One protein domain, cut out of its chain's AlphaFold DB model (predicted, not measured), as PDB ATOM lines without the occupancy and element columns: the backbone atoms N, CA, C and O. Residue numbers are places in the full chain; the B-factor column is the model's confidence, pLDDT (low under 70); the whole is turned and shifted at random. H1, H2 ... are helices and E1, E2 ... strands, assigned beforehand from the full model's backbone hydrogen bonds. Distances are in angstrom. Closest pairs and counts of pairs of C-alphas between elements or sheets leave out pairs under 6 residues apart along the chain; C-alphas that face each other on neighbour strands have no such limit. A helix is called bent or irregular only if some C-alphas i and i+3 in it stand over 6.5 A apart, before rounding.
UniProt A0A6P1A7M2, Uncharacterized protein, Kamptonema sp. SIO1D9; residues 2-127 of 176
ATOM      1  N   LYS A   2     179.624 173.438 246.783       76.69
ATOM      2  CA  LYS A   2     178.334 173.676 247.474       76.69
ATOM      3  C   LYS A   2     177.142 172.948 246.829       76.69
ATOM      4  O   LYS A   2     176.343 172.357 247.547       76.69
ATOM      5  N   GLU A   3     177.067 172.941 245.500       81.81
ATOM      6  CA  GLU A   3     176.019 172.247 244.734       81.81
ATOM      7  C   GLU A   3     176.079 170.727 244.922       81.81
ATOM      8  O   GLU A   3     175.085 170.121 245.301       81.81
ATOM      9  N   ALA A   4     177.269 170.130 244.809       77.31
ATOM     10  CA  ALA A   4     177.484 168.704 245.061       77.31
ATOM     11  C   ALA A   4     177.011 168.270 246.463       77.31
ATOM     12  O   ALA A   4     176.352 167.243 246.609       77.31
ATOM     13  N   ILE A   5     177.279 169.077 247.496       79.56
ATOM     14  CA  ILE A   5     176.805 168.819 248.866       79.56
ATOM     15  C   ILE A   5     175.274 168.947 248.965       79.56
ATOM     16  O   ILE A   5     174.640 168.189 249.700       79.56
ATOM     17  N   ALA A   6     174.661 169.893 248.251       82.19
ATOM     18  CA  ALA A   6     173.205 170.035 248.217       82.19
ATOM     19  C   ALA A   6     172.540 168.828 247.534       82.19
ATOM     20  O   ALA A   6     171.603 168.251 248.093       82.19
ATOM     21  N   THR A   7     173.071 168.392 246.390       80.75
ATOM     22  CA  THR A   7     172.637 167.177 245.688       80.75
ATOM     23  C   THR A   7     172.783 165.947 246.582       80.75
ATOM     24  O   THR A   7     171.834 165.173 246.726       80.75
ATOM     25  N   LEU A   8     173.927 165.791 247.255       79.12
ATOM     26  CA  LEU A   8     174.165 164.702 248.202       79.12
ATOM     27  C   LEU A   8     173.061 164.624 249.266       79.12
ATOM     28  O   LEU A   8     172.471 163.565 249.492       79.12
ATOM     29  N   LYS A   9     172.764 165.767 249.895       78.62
ATOM     30  CA  LYS A   9     171.728 165.875 250.925       78.62
ATOM     31  C   LYS A   9     170.353 165.508 250.373       78.62
ATOM     32  O   LYS A   9     169.642 164.761 251.034       78.62
ATOM     33  N   LYS A  10     170.002 165.971 249.169       81.94
ATOM     34  CA  LYS A  10     168.727 165.663 248.499       81.94
ATOM     35  C   LYS A  10     168.521 164.156 248.294       81.94
ATOM     36  O   LYS A  10     167.473 163.638 248.662       81.94
ATOM     37  N   TYR A  11     169.497 163.447 247.726       76.44
ATOM     38  CA  TYR A  11     169.357 162.005 247.472       76.44
ATOM     39  C   TYR A  11     169.280 161.194 248.772       76.44
ATOM     40  O   TYR A  11     168.460 160.284 248.903       76.44
ATOM     41  N   GLN A  12     170.096 161.545 249.769       69.31
ATOM     42  CA  GLN A  12     170.105 160.826 251.040       69.31
ATOM     43  C   GLN A  12     168.813 161.029 251.845       69.31
ATOM     44  O   GLN A  12     168.302 160.056 252.399       69.31
ATOM     45  N   THR A  13     168.233 162.237 251.868       66.75
ATOM     46  CA  THR A  13     166.945 162.482 252.547       66.75
ATOM     47  C   THR A  13     165.774 161.772 251.873       66.75
ATOM     48  O   THR A  13     164.863 161.329 252.565       66.75
ATOM     49  N   GLN A  14     165.797 161.624 250.545       67.50
ATOM     50  CA  GLN A  14     164.769 160.890 249.800       67.50
ATOM     51  C   GLN A  14     164.855 159.372 250.008       67.50
ATOM     52  O   GLN A  14     163.832 158.699 250.066       67.50
ATOM     53  N   SER A  15     166.071 158.832 250.127       58.88
ATOM     54  CA  SER A  15     166.296 157.382 250.224       58.88
ATOM     55  C   SER A  15     166.060 156.783 251.616       58.88
ATOM     56  O   SER A  15     165.931 155.565 251.738       58.88
ATOM     57  N   ILE A  16     166.007 157.598 252.676       57.97
ATOM     58  CA  ILE A  16     165.915 157.098 254.051       57.97
ATOM     59  C   ILE A  16     164.789 157.807 254.797       57.97
ATOM     60  O   ILE A  16     164.946 158.926 255.285       57.97
ATOM     61  N   SER A  17     163.656 157.114 254.942       46.41
ATOM     62  CA  SER A  17     162.607 157.495 255.885       46.41
ATOM     63  C   SER A  17     163.188 157.444 257.306       46.41
ATOM     64  O   SER A  17     163.322 156.371 257.889       46.41
ATOM     65  N   HIS A  18     163.579 158.600 257.843       44.09
ATOM     66  CA  HIS A  18     164.106 158.795 259.200       44.09
ATOM     67  C   HIS A  18     165.470 158.147 259.520       44.09
ATOM     68  O   HIS A  18     165.544 157.170 260.263       44.09
ATOM     69  N   SER A  19     166.587 158.763 259.098       41.81
ATOM     70  CA  SER A  19     167.884 158.510 259.759       41.81
ATOM     71  C   SER A  19     168.645 159.765 260.178       41.81
ATOM     72  O   SER A  19     168.521 160.836 259.591       41.81
ATOM     73  N   THR A  20     169.433 159.576 261.233       46.69
ATOM     74  CA  THR A  20     170.202 160.541 262.018       46.69
ATOM     75  C   THR A  20     171.315 161.254 261.237       46.69
ATOM     76  O   THR A  20     171.849 160.739 260.257       46.69
ATOM     77  N   ARG A  21     171.716 162.436 261.740       48.69
ATOM     78  CA  ARG A  21     172.768 163.335 261.206       48.69
ATOM     79  C   ARG A  21     174.063 162.631 260.747       48.69
ATOM     80  O   ARG A  21     174.671 163.042 259.769       48.69
ATOM     81  N   THR A  22     174.428 161.523 261.391       54.44
ATOM     82  CA  THR A  22     175.698 160.810 261.191       54.44
ATOM     83  C   THR A  22     175.885 160.173 259.813       54.44
ATOM     84  O   THR A  22     177.023 159.898 259.443       54.44
ATOM     85  N   LEU A  23     174.811 159.908 259.059       58.09
ATOM     86  CA  LEU A  23     174.945 159.328 257.716       58.09
ATOM     87  C   LEU A  23     175.383 160.368 256.669       58.09
ATOM     88  O   LEU A  23     176.094 160.024 255.729       58.09
ATOM     89  N   PHE A  24     174.990 161.632 256.862       63.44
ATOM     90  CA  PHE A  24     175.307 162.740 255.956       63.44
ATOM     91  C   PHE A  24     176.726 163.265 256.166       63.44
ATOM     92  O   PHE A  24     177.406 163.623 255.207       63.44
ATOM     93  N   ASP A  25     177.168 163.315 257.423       74.81
ATOM     94  CA  ASP A  25     178.426 163.967 257.786       74.81
ATOM     95  C   ASP A  25     179.644 163.210 257.240       74.81
ATOM     96  O   ASP A  25     180.616 163.833 256.826       74.81
ATOM     97  N   HIS A  26     179.575 161.876 257.166       84.69
ATOM     98  CA  HIS A  26     180.709 161.038 256.774       84.69
ATOM     99  C   HIS A  26     181.157 161.219 255.306       84.69
ATOM    100  O   HIS A  26     182.337 161.509 255.065       84.69
ATOM    101  N   PRO A  27     180.269 161.101 254.295       86.44
ATOM    102  CA  PRO A  27     180.677 161.342 252.913       86.44
ATOM    103  C   PRO A  27     181.105 162.798 252.681       86.44
ATOM    104  O   PRO A  27     182.039 163.047 251.919       86.44
ATOM    105  N   ILE A  28     180.488 163.760 253.386       89.88
ATOM    106  CA  ILE A  28     180.906 165.170 253.354       89.88
ATOM    107  C   ILE A  28     182.336 165.321 253.886       89.88
ATOM    108  O   ILE A  28     183.169 165.913 253.201       89.88
ATOM    109  N   GLY A  29     182.647 164.745 255.047       91.62
ATOM    110  CA  GLY A  29     183.999 164.771 255.603       91.62
ATOM    111  C   GLY A  29     185.026 164.134 254.666       91.62
ATOM    112  O   GLY A  29     186.136 164.640 254.528       91.62
ATOM    113  N   THR A  30     184.642 163.079 253.941       95.06
ATOM    114  CA  THR A  30     185.558 162.370 253.032       95.06
ATOM    115  C   THR A  30     185.927 163.260 251.850       95.06
ATOM    116  O   THR A  30     187.107 163.431 251.548       95.06
ATOM    117  N   GLY A  31     184.938 163.893 251.211       94.94
ATOM    118  CA  GLY A  31     185.200 164.845 250.130       94.94
ATOM    119  C   GLY A  31     185.926 166.116 250.593       94.94
ATOM    120  O   GLY A  31     186.676 166.701 249.815       94.94
ATOM    121  N   GLN A  32     185.750 166.537 251.851       95.19
ATOM    122  CA  GLN A  32     186.511 167.644 252.445       95.19
ATOM    123  C   GLN A  32     187.979 167.275 252.674       95.19
ATOM    124  O   GLN A  32     188.849 168.043 252.290       95.19
ATOM    125  N   ILE A  33     188.268 166.082 253.199       97.19
ATOM    126  CA  ILE A  33     189.647 165.593 253.352       97.19
ATOM    127  C   ILE A  33     190.358 165.515 251.998       97.19
ATOM    128  O   ILE A  33     191.523 165.876 251.902       97.19
ATOM    129  N   LEU A  34     189.670 165.086 250.938       98.12
ATOM    130  CA  LEU A  34     190.260 165.059 249.596       98.12
ATOM    131  C   LEU A  34     190.595 166.462 249.073       98.12
ATOM    132  O   LEU A  34     191.630 166.632 248.435       98.12
ATOM    133  N   GLN A  35     189.771 167.467 249.388       97.12
ATOM    134  CA  GLN A  35     190.101 168.869 249.103       97.12
ATOM    135  C   GLN A  35     191.288 169.357 249.928       97.12
ATOM    136  O   GLN A  35     192.165 170.003 249.376       97.12
ATOM    137  N   GLU A  36     191.342 169.031 251.223       97.25
ATOM    138  CA  GLU A  36     192.496 169.344 252.082       97.25
ATOM    139  C   GLU A  36     193.791 168.702 251.567       97.25
ATOM    140  O   GLU A  36     194.881 169.169 251.882       97.25
ATOM    141  N   TRP A  37     193.682 167.611 250.808       98.12
ATOM    142  CA  TRP A  37     194.811 166.930 250.179       98.12
ATOM    143  C   TRP A  37     195.100 167.405 248.750       98.12
ATOM    144  O   TRP A  37     195.820 166.710 248.030       98.12
ATOM    145  N   ASP A  38     194.520 168.534 248.328       97.25
ATOM    146  CA  ASP A  38     194.677 169.131 246.994       97.25
ATOM    147  C   ASP A  38     194.426 168.135 245.846       97.25
ATOM    148  O   ASP A  38     195.087 168.140 244.806       97.25
ATOM    149  N   CYS A  39     193.468 167.223 246.039       97.81
ATOM    150  CA  CYS A  39     193.099 166.252 245.018       97.81
ATOM    151  C   CYS A  39     192.282 166.890 243.885       97.81
ATOM    152  O   CYS A  39     191.574 167.878 244.081       97.81
ATOM    153  N   ASP A  40     192.311 166.252 242.707       96.56
ATOM    154  CA  ASP A  40     191.492 166.656 241.559       96.56
ATOM    155  C   ASP A  40     190.003 166.772 241.922       96.56
ATOM    156  O   ASP A  40     189.474 166.021 242.754       96.56
ATOM    157  N   LEU A  41     189.307 167.692 241.250       96.88
ATOM    158  CA  LEU A  41     187.892 167.959 241.481       96.88
ATOM    159  C   LEU A  41     187.040 166.691 241.344       96.88
ATOM    160  O   LEU A  41     186.163 166.465 242.181       96.88
ATOM    161  N   ASN A  42     187.307 165.842 240.347       98.00
ATOM    162  CA  ASN A  42     186.536 164.617 240.135       98.00
ATOM    163  C   ASN A  42     186.714 163.631 241.290       98.00
ATOM    164  O   ASN A  42     185.746 162.997 241.707       98.00
ATOM    165  N   LEU A  43     187.920 163.541 241.858       98.31
ATOM    166  CA  LEU A  43     188.179 162.701 243.025       98.31
ATOM    167  C   LEU A  43     187.477 163.254 244.272       98.31
ATOM    168  O   LEU A  43     186.861 162.494 245.018       98.31
ATOM    169  N   CYS A  44     187.500 164.571 244.478       97.69
ATOM    170  CA  CYS A  44     186.789 165.200 245.591       97.69
ATOM    171  C   CYS A  44     185.269 164.995 245.492       97.69
ATOM    172  O   CYS A  44     184.622 164.649 246.483       97.69
ATOM    173  N   LEU A  45     184.699 165.157 244.290       96.38
ATOM    174  CA  LEU A  45     183.296 164.852 244.006       96.38
ATOM    175  C   LEU A  45     182.999 163.372 244.246       96.38
ATOM    176  O   LEU A  45     182.030 163.051 244.933       96.38
ATOM    177  N   ALA A  46     183.858 162.468 243.776       96.88
ATOM    178  CA  ALA A  46     183.715 161.048 244.058       96.88
ATOM    179  C   ALA A  46     183.716 160.769 245.567       96.88
ATOM    180  O   ALA A  46     182.908 159.970 246.027       96.88
ATOM    181  N   GLY A  47     184.523 161.484 246.355       95.56
ATOM    182  CA  GLY A  47     184.519 161.426 247.818       95.56
ATOM    183  C   GLY A  47     183.172 161.723 248.460       95.56
ATOM    184  O   GLY A  47     182.778 161.020 249.388       95.56
ATOM    185  N   TYR A  48     182.425 162.694 247.940       93.00
ATOM    186  CA  TYR A  48     181.074 162.965 248.428       93.00
ATOM    187  C   TYR A  48     180.097 161.836 248.094       93.00
ATOM    188  O   TYR A  48     179.263 161.488 248.923       93.00
ATOM    189  N   PHE A  49     180.213 161.231 246.913       92.56
ATOM    190  CA  PHE A  49     179.228 160.275 246.395       92.56
ATOM    191  C   PHE A  49     179.649 158.804 246.524       92.56
ATOM    192  O   PHE A  49     178.892 157.921 246.124       92.56
ATOM    193  N   HIS A  50     180.813 158.509 247.109       91.94
ATOM    194  CA  HIS A  50     181.480 157.199 247.054       91.94
ATOM    195  C   HIS A  50     180.632 156.015 247.560       91.94
ATOM    196  O   HIS A  50     180.935 154.859 247.259       91.94
ATOM    197  N   SER A  51     179.594 156.281 248.355       88.19
ATOM    198  CA  SER A  51     178.705 155.280 248.951       88.19
ATOM    199  C   SER A  51     177.341 155.143 248.271       88.19
ATOM    200  O   SER A  51     176.539 154.311 248.696       88.19
ATOM    201  N   PHE A  52     177.075 155.874 247.184       86.25
ATOM    202  CA  PHE A  52     175.764 155.891 246.519       86.25
ATOM    203  C   PHE A  52     175.319 154.529 245.992       86.25
ATOM    204  O   PHE A  52     174.161 154.151 246.164       86.25
ATOM    205  N   TYR A  53     176.246 153.758 245.427       85.88
ATOM    206  CA  TYR A  53     175.974 152.397 244.956       85.88
ATOM    207  C   TYR A  53     176.207 151.324 246.036       85.88
ATOM    208  O   TYR A  53     176.172 150.120 245.765       85.88
ATOM    209  N   GLY A  54     176.441 151.750 247.281       78.19
ATOM    210  CA  GLY A  54     176.937 150.915 248.367       78.19
ATOM    211  C   GLY A  54     178.446 150.666 248.272       78.19
ATOM    212  O   GLY A  54     179.090 150.907 247.256       78.19
ATOM    213  N   THR A  55     179.037 150.160 249.352       66.75
ATOM    214  CA  THR A  55     180.483 149.889 249.430       66.75
ATOM    215  C   THR A  55     180.760 148.531 250.067       66.75
ATOM    216  O   THR A  55     179.911 147.935 250.735       66.75
ATOM    217  N   GLU A  56     181.971 147.998 249.869       61.00
ATOM    218  CA  GLU A  56     182.446 146.863 250.669       61.00
ATOM    219  C   GLU A  56     182.311 147.190 252.173       61.00
ATOM    220  O   GLU A  56     182.887 148.170 252.640       61.00
ATOM    221  N   GLY A  57     181.544 146.384 252.920       54.94
ATOM    222  CA  GLY A  57     181.324 146.543 254.366       54.94
ATOM    223  C   GLY A  57     179.968 147.130 254.785       54.94
ATOM    224  O   GLY A  57     179.545 146.872 255.906       54.94
ATOM    225  N   THR A  58     179.242 147.826 253.900       55.19
ATOM    226  CA  THR A  58     177.963 148.497 254.240       55.19
ATOM    227  C   THR A  58     176.703 147.726 253.837       55.19
ATOM    228  O   THR A  58     175.602 148.207 254.079       55.19
ATOM    229  N   GLY A  59     176.850 146.519 253.272       47.50
ATOM    230  CA  GLY A  59     175.805 145.491 253.132       47.50
ATOM    231  C   GLY A  59     174.396 145.986 252.761       47.50
ATOM    232  O   GLY A  59     173.609 146.341 253.630       47.50
ATOM    233  N   LYS A  60     174.033 145.902 251.473       48.34
ATOM    234  CA  LYS A  60     172.684 146.146 250.902       48.34
ATOM    235  C   LYS A  60     172.128 147.581 250.972       48.34
ATOM    236  O   LYS A  60     171.179 147.855 250.246       48.34
ATOM    237  N   LYS A  61     172.702 148.500 251.753       61.44
ATOM    238  CA  LYS A  61     172.285 149.914 251.758       61.44
ATOM    239  C   LYS A  61     172.932 150.660 250.588       61.44
ATOM    240  O   LYS A  61     174.061 151.128 250.699       61.44
ATOM    241  N   ARG A  62     172.225 150.715 249.461       73.44
ATOM    242  CA  ARG A  62     172.548 151.564 248.307       73.44
ATOM    243  C   ARG A  62     171.468 152.631 248.171       73.44
ATOM    244  O   ARG A  62     170.304 152.347 248.437       73.44
ATOM    245  N   ILE A  63     171.877 153.841 247.813       76.06
ATOM    246  CA  ILE A  63     170.975 154.973 247.565       76.06
ATOM    247  C   ILE A  63     170.396 154.854 246.155       76.06
ATOM    248  O   ILE A  63     169.229 155.166 245.954       76.06
ATOM    249  N   LEU A  64     171.207 154.377 245.205       80.62
ATOM    250  CA  LEU A  64     170.825 154.172 243.811       80.62
ATOM    251  C   LEU A  64     171.282 152.807 243.292       80.62
ATOM    252  O   LEU A  64     172.284 152.241 243.751       80.62
ATOM    253  N   ASP A  65     170.565 152.314 242.287       84.44
ATOM    254  CA  ASP A  65     170.917 151.110 241.539       84.44
ATOM    255  C   ASP A  65     171.895 151.424 240.390       84.44
ATOM    256  O   ASP A  65     172.032 152.561 239.939       84.44
ATOM    257  N   PHE A  66     172.580 150.404 239.856       85.75
ATOM    258  CA  PHE A  66     173.484 150.599 238.710       85.75
ATOM    259  C   PHE A  66     172.767 150.995 237.414       85.75
ATOM    260  O   PHE A  66     173.406 151.532 236.512       85.75
ATOM    261  N   SER A  67     171.460 150.752 237.311       86.38
ATOM    262  CA  SER A  67     170.633 151.266 236.214       86.38
ATOM    263  C   SER A  67     170.468 152.787 236.269       86.38
ATOM    264  O   SER A  67     170.097 153.396 235.275       86.38
ATOM    265  N   GLU A  68     170.774 153.418 237.404       87.56
ATOM    266  CA  GLU A  68     170.577 154.849 237.638       87.56
ATOM    267  C   GLU A  68     171.885 155.648 237.565       87.56
ATOM    268  O   GLU A  68     171.942 156.800 237.999       87.56
ATOM    269  N   ARG A  69     172.953 155.059 237.008       92.62
ATOM    270  CA  ARG A  69     174.267 155.713 236.896       92.62
ATOM    271  C   ARG A  69     174.215 157.048 236.165       92.62
ATOM    272  O   ARG A  69     174.855 158.000 236.600       92.62
ATOM    273  N   GLU A  70     173.397 157.149 235.120       92.38
ATOM    274  CA  GLU A  70     173.224 158.389 234.358       92.38
ATOM    275  C   GLU A  70     172.754 159.561 235.229       92.38
ATOM    276  O   GLU A  70     173.206 160.685 235.021       92.38
ATOM    277  N   LYS A  71     171.929 159.308 236.259       88.69
ATOM    278  CA  LYS A  71     171.473 160.358 237.183       88.69
ATOM    279  C   LYS A  71     172.643 160.995 237.928       88.69
ATOM    280  O   LYS A  71     172.678 162.203 238.091       88.69
ATOM    281  N   ILE A  72     173.618 160.194 238.356       89.44
ATOM    282  CA  ILE A  72     174.809 160.706 239.045       89.44
ATOM    283  C   ILE A  72     175.784 161.340 238.060       89.44
ATOM    284  O   ILE A  72     176.338 162.393 238.357       89.44
ATOM    285  N   GLN A  73     175.939 160.780 236.862       94.31
ATOM    286  CA  GLN A  73     176.767 161.394 235.820       94.31
ATOM    287  C   GLN A  73     176.297 162.807 235.450       94.31
ATOM    288  O   GLN A  73     177.135 163.663 235.186       94.31
ATOM    289  N   GLN A  74     174.985 163.064 235.450       92.88
ATOM    290  CA  GLN A  74     174.428 164.401 235.215       92.88
ATOM    291  C   GLN A  74     174.750 165.391 236.346       92.88
ATOM    292  O   GLN A  74     174.842 166.586 236.095       92.88
ATOM    293  N   GLU A  75     174.943 164.903 237.571       90.88
ATOM    294  CA  GLU A  75     175.159 165.737 238.761       90.88
ATOM    295  C   GLU A  75     176.643 166.031 239.024       90.88
ATOM    296  O   GLU A  75     176.989 167.132 239.442       90.88
ATOM    297  N   ILE A  76     177.531 165.053 238.806       93.31
ATOM    298  CA  ILE A  76     178.967 165.176 239.131       93.31
ATOM    299  C   ILE A  76     179.901 164.981 237.934       93.31
ATOM    300  O   ILE A  76     181.116 165.075 238.086       93.31
ATOM    301  N   GLY A  77     179.356 164.718 236.748       96.12
ATOM    302  CA  GLY A  77     180.132 164.381 235.561       96.12
ATOM    303  C   GLY A  77     180.531 162.902 235.501       96.12
ATOM    304  O   GLY A  77     180.574 162.182 236.501       96.12
ATOM    305  N   ARG A  78     180.835 162.431 234.285       96.94
ATOM    306  CA  ARG A  78     181.202 161.027 234.022       96.94
ATOM    307  C   ARG A  78     182.524 160.620 234.674       96.94
ATOM    308  O   ARG A  78     182.622 159.506 235.179       96.94
ATOM    309  N   GLU A  79     183.498 161.526 234.701       97.19
ATOM    310  CA  GLU A  79     184.831 161.278 235.268       97.19
ATOM    311  C   GLU A  79     184.790 161.078 236.790       97.19
ATOM    312  O   GLU A  79     185.441 160.185 237.327       97.19
ATOM    313  N   ALA A  80     183.972 161.848 237.512       97.38
ATOM    314  CA  ALA A  80     183.774 161.620 238.941       97.38
ATOM    315  C   ALA A  80     182.952 160.346 239.197       97.38
ATOM    316  O   ALA A  80     183.286 159.541 240.069       97.38
ATOM    317  N   GLU A  81     181.886 160.123 238.418       96.69
ATOM    318  CA  GLU A  81     181.010 158.965 238.603       96.69
ATOM    319  C   GLU A  81     181.722 157.634 238.344       96.69
ATOM    320  O   GLU A  81     181.487 156.675 239.082       96.69
ATOM    321  N   ILE A  82     182.637 157.554 237.371       96.88
ATOM    322  CA  ILE A  82     183.382 156.311 237.142       96.88
ATOM    323  C   ILE A  82     184.238 155.935 238.360       96.88
ATOM    324  O   ILE A  82     184.314 154.753 238.698       96.88
ATOM    325  N   ILE A  83     184.801 156.913 239.080       97.88
ATOM    326  CA  ILE A  83     185.533 156.677 240.334       97.88
ATOM    327  C   ILE A  83     184.571 156.153 241.411       97.88
ATOM    328  O   ILE A  83     184.889 155.165 242.074       97.88
ATOM    329  N   VAL A  84     183.377 156.746 241.548       95.75
ATOM    330  CA  VAL A  84     182.334 156.287 242.492       95.75
ATOM    331  C   VAL A  84     181.940 154.835 242.214       95.75
ATOM    332  O   VAL A  84     181.932 153.996 243.121       95.75
ATOM    333  N   TYR A  85     181.648 154.512 240.953       95.31
ATOM    334  CA  TYR A  85     181.289 153.161 240.536       95.31
ATOM    335  C   TYR A  85     182.418 152.163 240.809       95.31
ATOM    336  O   TYR A  85     182.192 151.116 241.425       95.31
ATOM    337  N   LEU A  86     183.646 152.490 240.391       95.69
ATOM    338  CA  LEU A  86     184.794 151.612 240.582       95.69
ATOM    339  C   LEU A  86     185.101 151.406 242.066       95.69
ATOM    340  O   LEU A  86     185.359 150.276 242.469       95.69
ATOM    341  N   TYR A  87     184.977 152.442 242.896       94.88
ATOM    342  CA  TYR A  87     185.141 152.332 244.345       94.88
ATOM    343  C   TYR A  87     184.096 151.413 244.994       94.88
ATOM    344  O   TYR A  87     184.428 150.620 245.881       94.88
ATOM    345  N   CYS A  88     182.847 151.455 244.519       92.50
ATOM    346  CA  CYS A  88     181.778 150.559 244.968       92.50
ATOM    347  C   CYS A  88     182.098 149.080 244.693       92.50
ATOM    348  O   CYS A  88     181.871 148.216 245.555       92.50
ATOM    349  N   VAL A  89     182.616 148.769 243.499       92.31
ATOM    350  CA  VAL A  89     182.931 147.385 243.103       92.31
ATOM    351  C   VAL A  89     184.318 146.932 243.555       92.31
ATOM    352  O   VAL A  89     184.600 145.737 243.558       92.31
ATOM    353  N   PHE A  90     185.181 147.849 243.982       91.25
ATOM    354  CA  PHE A  90     186.536 147.536 244.409       91.25
ATOM    355  C   PHE A  90     186.556 146.727 245.711       91.25
ATOM    356  O   PHE A  90     186.059 147.159 246.752       91.25
ATOM    357  N   ARG A  91     187.184 145.547 245.677       89.25
ATOM    358  CA  ARG A  91     187.523 144.769 246.873       89.25
ATOM    359  C   ARG A  91     188.810 145.313 247.503       89.25
ATOM    360  O   ARG A  91     189.922 144.889 247.176       89.25
ATOM    361  N   ARG A  92     188.651 146.245 248.439       86.25
ATOM    362  CA  ARG A  92     189.720 147.073 249.019       86.25
ATOM    363  C   ARG A  92     190.648 146.272 249.928       86.25
ATOM    364  O   ARG A  92     191.829 146.582 250.045       86.25
ATOM    365  N   LYS A  93     190.163 145.167 250.507       75.19
ATOM    366  CA  LYS A  93     190.958 144.266 251.369       75.19
ATOM    367  C   LYS A  93     192.218 143.677 250.715       75.19
ATOM    368  O   LYS A  93     193.031 143.106 251.438       75.19
ATOM    369  N   PHE A  94     192.395 143.781 249.395       70.19
ATOM    370  CA  PHE A  94     193.490 143.125 248.673       70.19
ATOM    371  C   PHE A  94     194.317 144.035 247.762       70.19
ATOM    372  O   PHE A  94     195.168 143.513 247.045       70.19
ATOM    373  N   TYR A  95     194.135 145.358 247.774       79.38
ATOM    374  CA  TYR A  95     194.847 146.194 246.798       79.38
ATOM    375  C   TYR A  95     196.364 146.252 247.007       79.38
ATOM    376  O   TYR A  95     197.085 146.479 246.047       79.38
ATOM    377  N   TYR A  96     196.878 145.941 248.204       72.88
ATOM    378  CA  TYR A  96     198.323 145.766 248.433       72.88
ATOM    379  C   TYR A  96     198.931 144.597 247.631       72.88
ATOM    380  O   TYR A  96     200.144 144.423 247.623       72.88
ATOM    381  N   ARG A  97     198.097 143.762 246.997       76.31
ATOM    382  CA  ARG A  97     198.503 142.691 246.073       76.31
ATOM    383  C   ARG A  97     198.368 143.097 244.603       76.31
ATOM    384  O   ARG A  97     198.651 142.281 243.733       76.31
ATOM    385  N   CYS A  98     197.853 144.291 244.319       80.81
ATOM    386  CA  CYS A  98     197.710 144.808 242.964       80.81
ATOM    387  C   CYS A  98     198.968 145.590 242.570       80.81
ATOM    388  O   CYS A  98     199.616 146.208 243.409       80.81
ATOM    389  N   ASN A  99     199.280 145.583 241.276       84.31
ATOM    390  CA  ASN A  99     200.387 146.338 240.680       84.31
ATOM    391  C   ASN A  99     199.956 147.716 240.130       84.31
ATOM    392  O   ASN A  99     200.769 148.416 239.534       84.31
ATOM    393  N   GLY A 100     198.681 148.081 240.301       89.81
ATOM    394  CA  GLY A 100     198.094 149.327 239.806       89.81
ATOM    395  C   GLY A 100     197.312 149.215 238.494       89.81
ATOM    396  O   GLY A 100     196.582 150.142 238.165       89.81
ATOM    397  N   ASP A 101     197.395 148.090 237.778       93.38
ATOM    398  CA  ASP A 101     196.764 147.948 236.451       93.38
ATOM    399  C   ASP A 101     195.375 147.285 236.510       93.38
ATOM    400  O   ASP A 101     194.667 147.155 235.506       93.38
ATOM    401  N   TYR A 102     194.971 146.818 237.695       94.19
ATOM    402  CA  TYR A 102     193.676 146.184 237.906       94.19
ATOM    403  C   TYR A 102     193.159 146.349 239.337       94.19
ATOM    404  O   TYR A 102     193.914 146.484 240.306       94.19
ATOM    405  N   ILE A 103     191.841 146.217 239.469       93.88
ATOM    406  CA  ILE A 103     191.151 146.021 240.742       93.88
ATOM    407  C   ILE A 103     190.482 144.648 240.786       93.88
ATOM    408  O   ILE A 103     190.113 144.080 239.757       93.88
ATOM    409  N   TRP A 104     190.312 144.102 241.987       93.00
ATOM    410  CA  TRP A 104     189.455 142.936 242.197       93.00
ATOM    411  C   TRP A 104     188.006 143.402 242.316       93.00
ATOM    412  O   TRP A 104     187.658 144.084 243.281       93.00
ATOM    413  N   ASP A 105     187.175 143.036 241.345       92.19
ATOM    414  CA  ASP A 105     185.750 143.349 241.332       92.19
ATOM    415  C   ASP A 105     185.015 142.400 242.288       92.19
ATOM    416  O   ASP A 105     185.014 141.176 242.129       92.19
ATOM    417  N   ARG A 106     184.414 142.960 243.337       90.25
ATOM    418  CA  ARG A 106     183.749 142.189 244.389       90.25
ATOM    419  C   ARG A 106     182.416 141.586 243.946       90.25
ATOM    420  O   ARG A 106     181.930 140.718 244.667       90.25
ATOM    421  N   LEU A 107     181.818 142.077 242.858       89.31
ATOM    422  CA  LEU A 107     180.520 141.627 242.354       89.31
ATOM    423  C   LEU A 107     180.679 140.459 241.392       89.31
ATOM    424  O   LEU A 107     179.951 139.479 241.496       89.31
ATOM    425  N   THR A 108     181.650 140.551 240.484       91.62
ATOM    426  CA  THR A 108     181.936 139.485 239.511       91.62
ATOM    427  C   THR A 108     182.961 138.479 240.024       91.62
ATOM    428  O   THR A 108     183.087 137.392 239.471       91.62
ATOM    429  N   ASN A 109     183.694 138.828 241.088       90.75
ATOM    430  CA  ASN A 109     184.814 138.058 241.626       90.75
ATOM    431  C   ASN A 109     185.967 137.869 240.616       90.75
ATOM    432  O   ASN A 109     186.717 136.898 240.701       90.75
ATOM    433  N   GLN A 110     186.120 138.803 239.672       92.50
ATOM    434  CA  GLN A 110     187.151 138.793 238.629       92.50
ATOM    435  C   GLN A 110     188.059 140.026 238.723       92.50
ATOM    436  O   GLN A 110     187.754 141.001 239.413       92.50
ATOM    437  N   LYS A 111     189.199 139.992 238.024       94.06
ATOM    438  CA  LYS A 111     190.040 141.181 237.841       94.06
ATOM    439  C   LYS A 111     189.410 142.092 236.790       94.06
ATOM    440  O   LYS A 111     189.045 141.629 235.715       94.06
ATOM    441  N   ARG A 112     189.338 143.386 237.084       94.19
ATOM    442  CA  ARG A 112     188.926 144.436 236.149       94.19
ATOM    443  C   ARG A 112     190.118 145.344 235.884       94.19
ATOM    444  O   ARG A 112     190.687 145.872 236.837       94.19
ATOM    445  N   SER A 113     190.487 145.514 234.616       95.88
ATOM    446  CA  SER A 113     191.583 146.413 234.237       95.88
ATOM    447  C   SER A 113     191.215 147.865 234.540       95.88
ATOM    448  O   SER A 113     190.076 148.273 234.310       95.88
ATOM    449  N   VAL A 114     192.176 148.633 235.045       96.19
ATOM    450  CA  VAL A 114     192.066 150.079 235.272       96.19
ATOM    451  C   VAL A 114     193.389 150.750 234.908       96.19
ATOM    452  O   VAL A 114     194.421 150.091 234.815       96.19
ATOM    453  N   THR A 115     193.375 152.064 234.706       97.00
ATOM    454  CA  THR A 115     194.623 152.824 234.580       97.00
ATOM    455  C   THR A 115     195.292 152.971 235.946       97.00
ATOM    456  O   THR A 115     194.623 152.946 236.985       97.00
ATOM    457  N   LYS A 116     196.609 153.202 235.953       95.81
ATOM    458  CA  LYS A 116     197.356 153.486 237.187       95.81
ATOM    459  C   LYS A 116     196.821 154.707 237.930       95.81
ATOM    460  O   LYS A 116     196.805 154.705 239.157       95.81
ATOM    461  N   GLU A 117     196.354 155.717 237.197       96.56
ATOM    462  CA  GLU A 117     195.769 156.911 237.806       96.56
ATOM    463  C   GLU A 117     194.446 156.594 238.503       96.56
ATOM    464  O   GLU A 117     194.288 156.927 239.671       96.56
ATOM    465  N   ILE A 118     193.538 155.855 237.858       97.31
ATOM    466  CA  ILE A 118     192.293 155.418 238.503       97.31
ATOM    467  C   ILE A 118     192.597 154.570 239.737       97.31
ATOM    468  O   ILE A 118     192.003 154.775 240.792       97.31
ATOM    469  N   PHE A 119     193.551 153.641 239.649       96.62
ATOM    470  CA  PHE A 119     193.952 152.856 240.812       96.62
ATOM    471  C   PHE A 119     194.460 153.745 241.954       96.62
ATOM    472  O   PHE A 119     194.030 153.580 243.097       96.62
ATOM    473  N   ARG A 120     195.327 154.720 241.650       96.31
ATOM    474  CA  ARG A 120     195.834 155.698 242.619       96.31
ATOM    475  C   ARG A 120     194.687 156.476 243.266       96.31
ATOM    476  O   ARG A 120     194.624 156.539 244.489       96.31
ATOM    477  N   GLN A 121     193.747 156.990 242.475       97.81
ATOM    478  CA  GLN A 121     192.567 157.712 242.955       97.81
ATOM    479  C   GLN A 121     191.692 156.851 243.879       97.81
ATOM    480  O   GLN A 121     191.270 157.319 244.935       97.81
ATOM    481  N   LEU A 122     191.478 155.574 243.545       96.50
ATOM    482  CA  LEU A 122     190.730 154.638 244.392       96.50
ATOM    483  C   LEU A 122     191.430 154.374 245.733       96.50
ATOM    484  O   LEU A 122     190.757 154.251 246.757       96.50
ATOM    485  N   VAL A 123     192.765 154.289 245.741       95.75
ATOM    486  CA  VAL A 123     193.552 154.142 246.976       95.75
ATOM    487  C   VAL A 123     193.480 155.415 247.820       95.75
ATOM    488  O   VAL A 123     193.247 155.323 249.024       95.75
ATOM    489  N   ILE A 124     193.619 156.596 247.212       97.12
ATOM    490  CA  ILE A 124     193.501 157.879 247.920       97.12
ATOM    491  C   ILE A 124     192.112 158.017 248.550       97.12
ATOM    492  O   ILE A 124     192.014 158.326 249.738       97.12
ATOM    493  N   LEU A 125     191.050 157.727 247.792       97.19
ATOM    494  CA  LEU A 125     189.673 157.764 248.283       97.19
ATOM    495  C   LEU A 125     189.456 156.807 249.463       97.19
ATOM    496  O   LEU A 125     188.846 157.193 250.456       97.19
ATOM    497  N   ASP A 126     189.993 155.585 249.395       94.75
ATOM    498  CA  ASP A 126     189.905 154.623 250.500       94.75
ATOM    499  C   ASP A 126     190.589 155.132 251.776       94.75
ATOM    500  O   ASP A 126     190.053 154.962 252.873       94.75
ATOM    501  N   ILE A 127     191.756 155.775 251.654       94.94
ATOM    502  CA  ILE A 127     192.463 156.323 252.818       94.94
ATOM    503  C   ILE A 127     191.782 157.581 253.351       94.94
ATOM    504  O   ILE A 127     191.679 157.711 254.567       94.94
TER     505      ILE A 127
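This is residues 2 to 127 of the 176 residues of an uncharacterized protein of Kamptonema sp. SIO1D9 (UniProt A0A6P1A7M2). Start at the small strand hairpin E1 and E2, with H6 next to E1, at one end of a helical cluster: H3 and H5 make the core, H2 folds back along H3, H4 and H7 pack on H5, and H1 is at the other end. The printed part has 126 residues with seven named helices and two named strands, ordered H1 H2 H3 H4 H5 H6 E1 E2 H7; the sheet, E1 - E2, is antiparallel and the class mostly helix. It is compact, with a radius of gyration of the C-alphas of 14.0 A and spans of 41 by 32 by 25 A.

Look first at E1, residues 102 to 104, and E2, residues 111 to 113, an antiparallel hairpin with N 103 and O 112 within hydrogen-bond range at 2.9 A. The closest C-alphas of H6, residues 92 to 97, and E1 are those of Tyr 95 and Ile 103, 7.1 A. H7, residues 116 to 127, touches H5, residues 78 to 89, at a steep tilt of 64 degrees, closest at the C-alphas of Leu 122 and Tyr 87, 6.0 A. With residues 79 to 84 alone H5 touches H3, residues 41 to 49; the closest C-alphas are Ala 80 and Asn 42, 4.2 A. H2, residues 22 to 36, forms a hairpin with H3 at a shallow tilt of 13 degrees, the closest C-alphas being Gly 31 and Gly 47, 4.2 A. H4, residues 66 to 76, forms a hairpin with H5, closest at the C-alphas of Gln 73 and Glu 81, 5.6 A. H1, residues 2 to 15, touches H3 with residues 4 to 8 alone, closest at the C-alphas of Leu 8 and Phe 49, 7.0 A. Each O i to N i+4 pair is within hydrogen-bond range in H1, H3 and H7, but 8 of 11 in H2, 7 of 8 in H5, 3 of 7 in H4, with 4 of 8 O i to N i+3, and 0 of 2 in H6, with 2 of 3.

Find C-alpha 2 at (178.334, 173.676, 247.474), where H1 begins its 20.4 A; H2 runs 20.9 A, H5 16.5 A, and H7 16.6 A to C-alpha 127 at (192.463, 156.323, 252.818). H4 and H6 are irregular: C-alphas 67 and 70 are 7.8 A apart, 93 and 96 8.1 A.

The C-alphas farthest apart are His 18 and Asn 99, 42.6 A; the printed part has no cut. Residues 50 to 65 make the long link, H3 to H4, and residues 17 to 22 stand free. Look for pLDDT under 70 in residues 12 to 24 and 55 to 61 of the model.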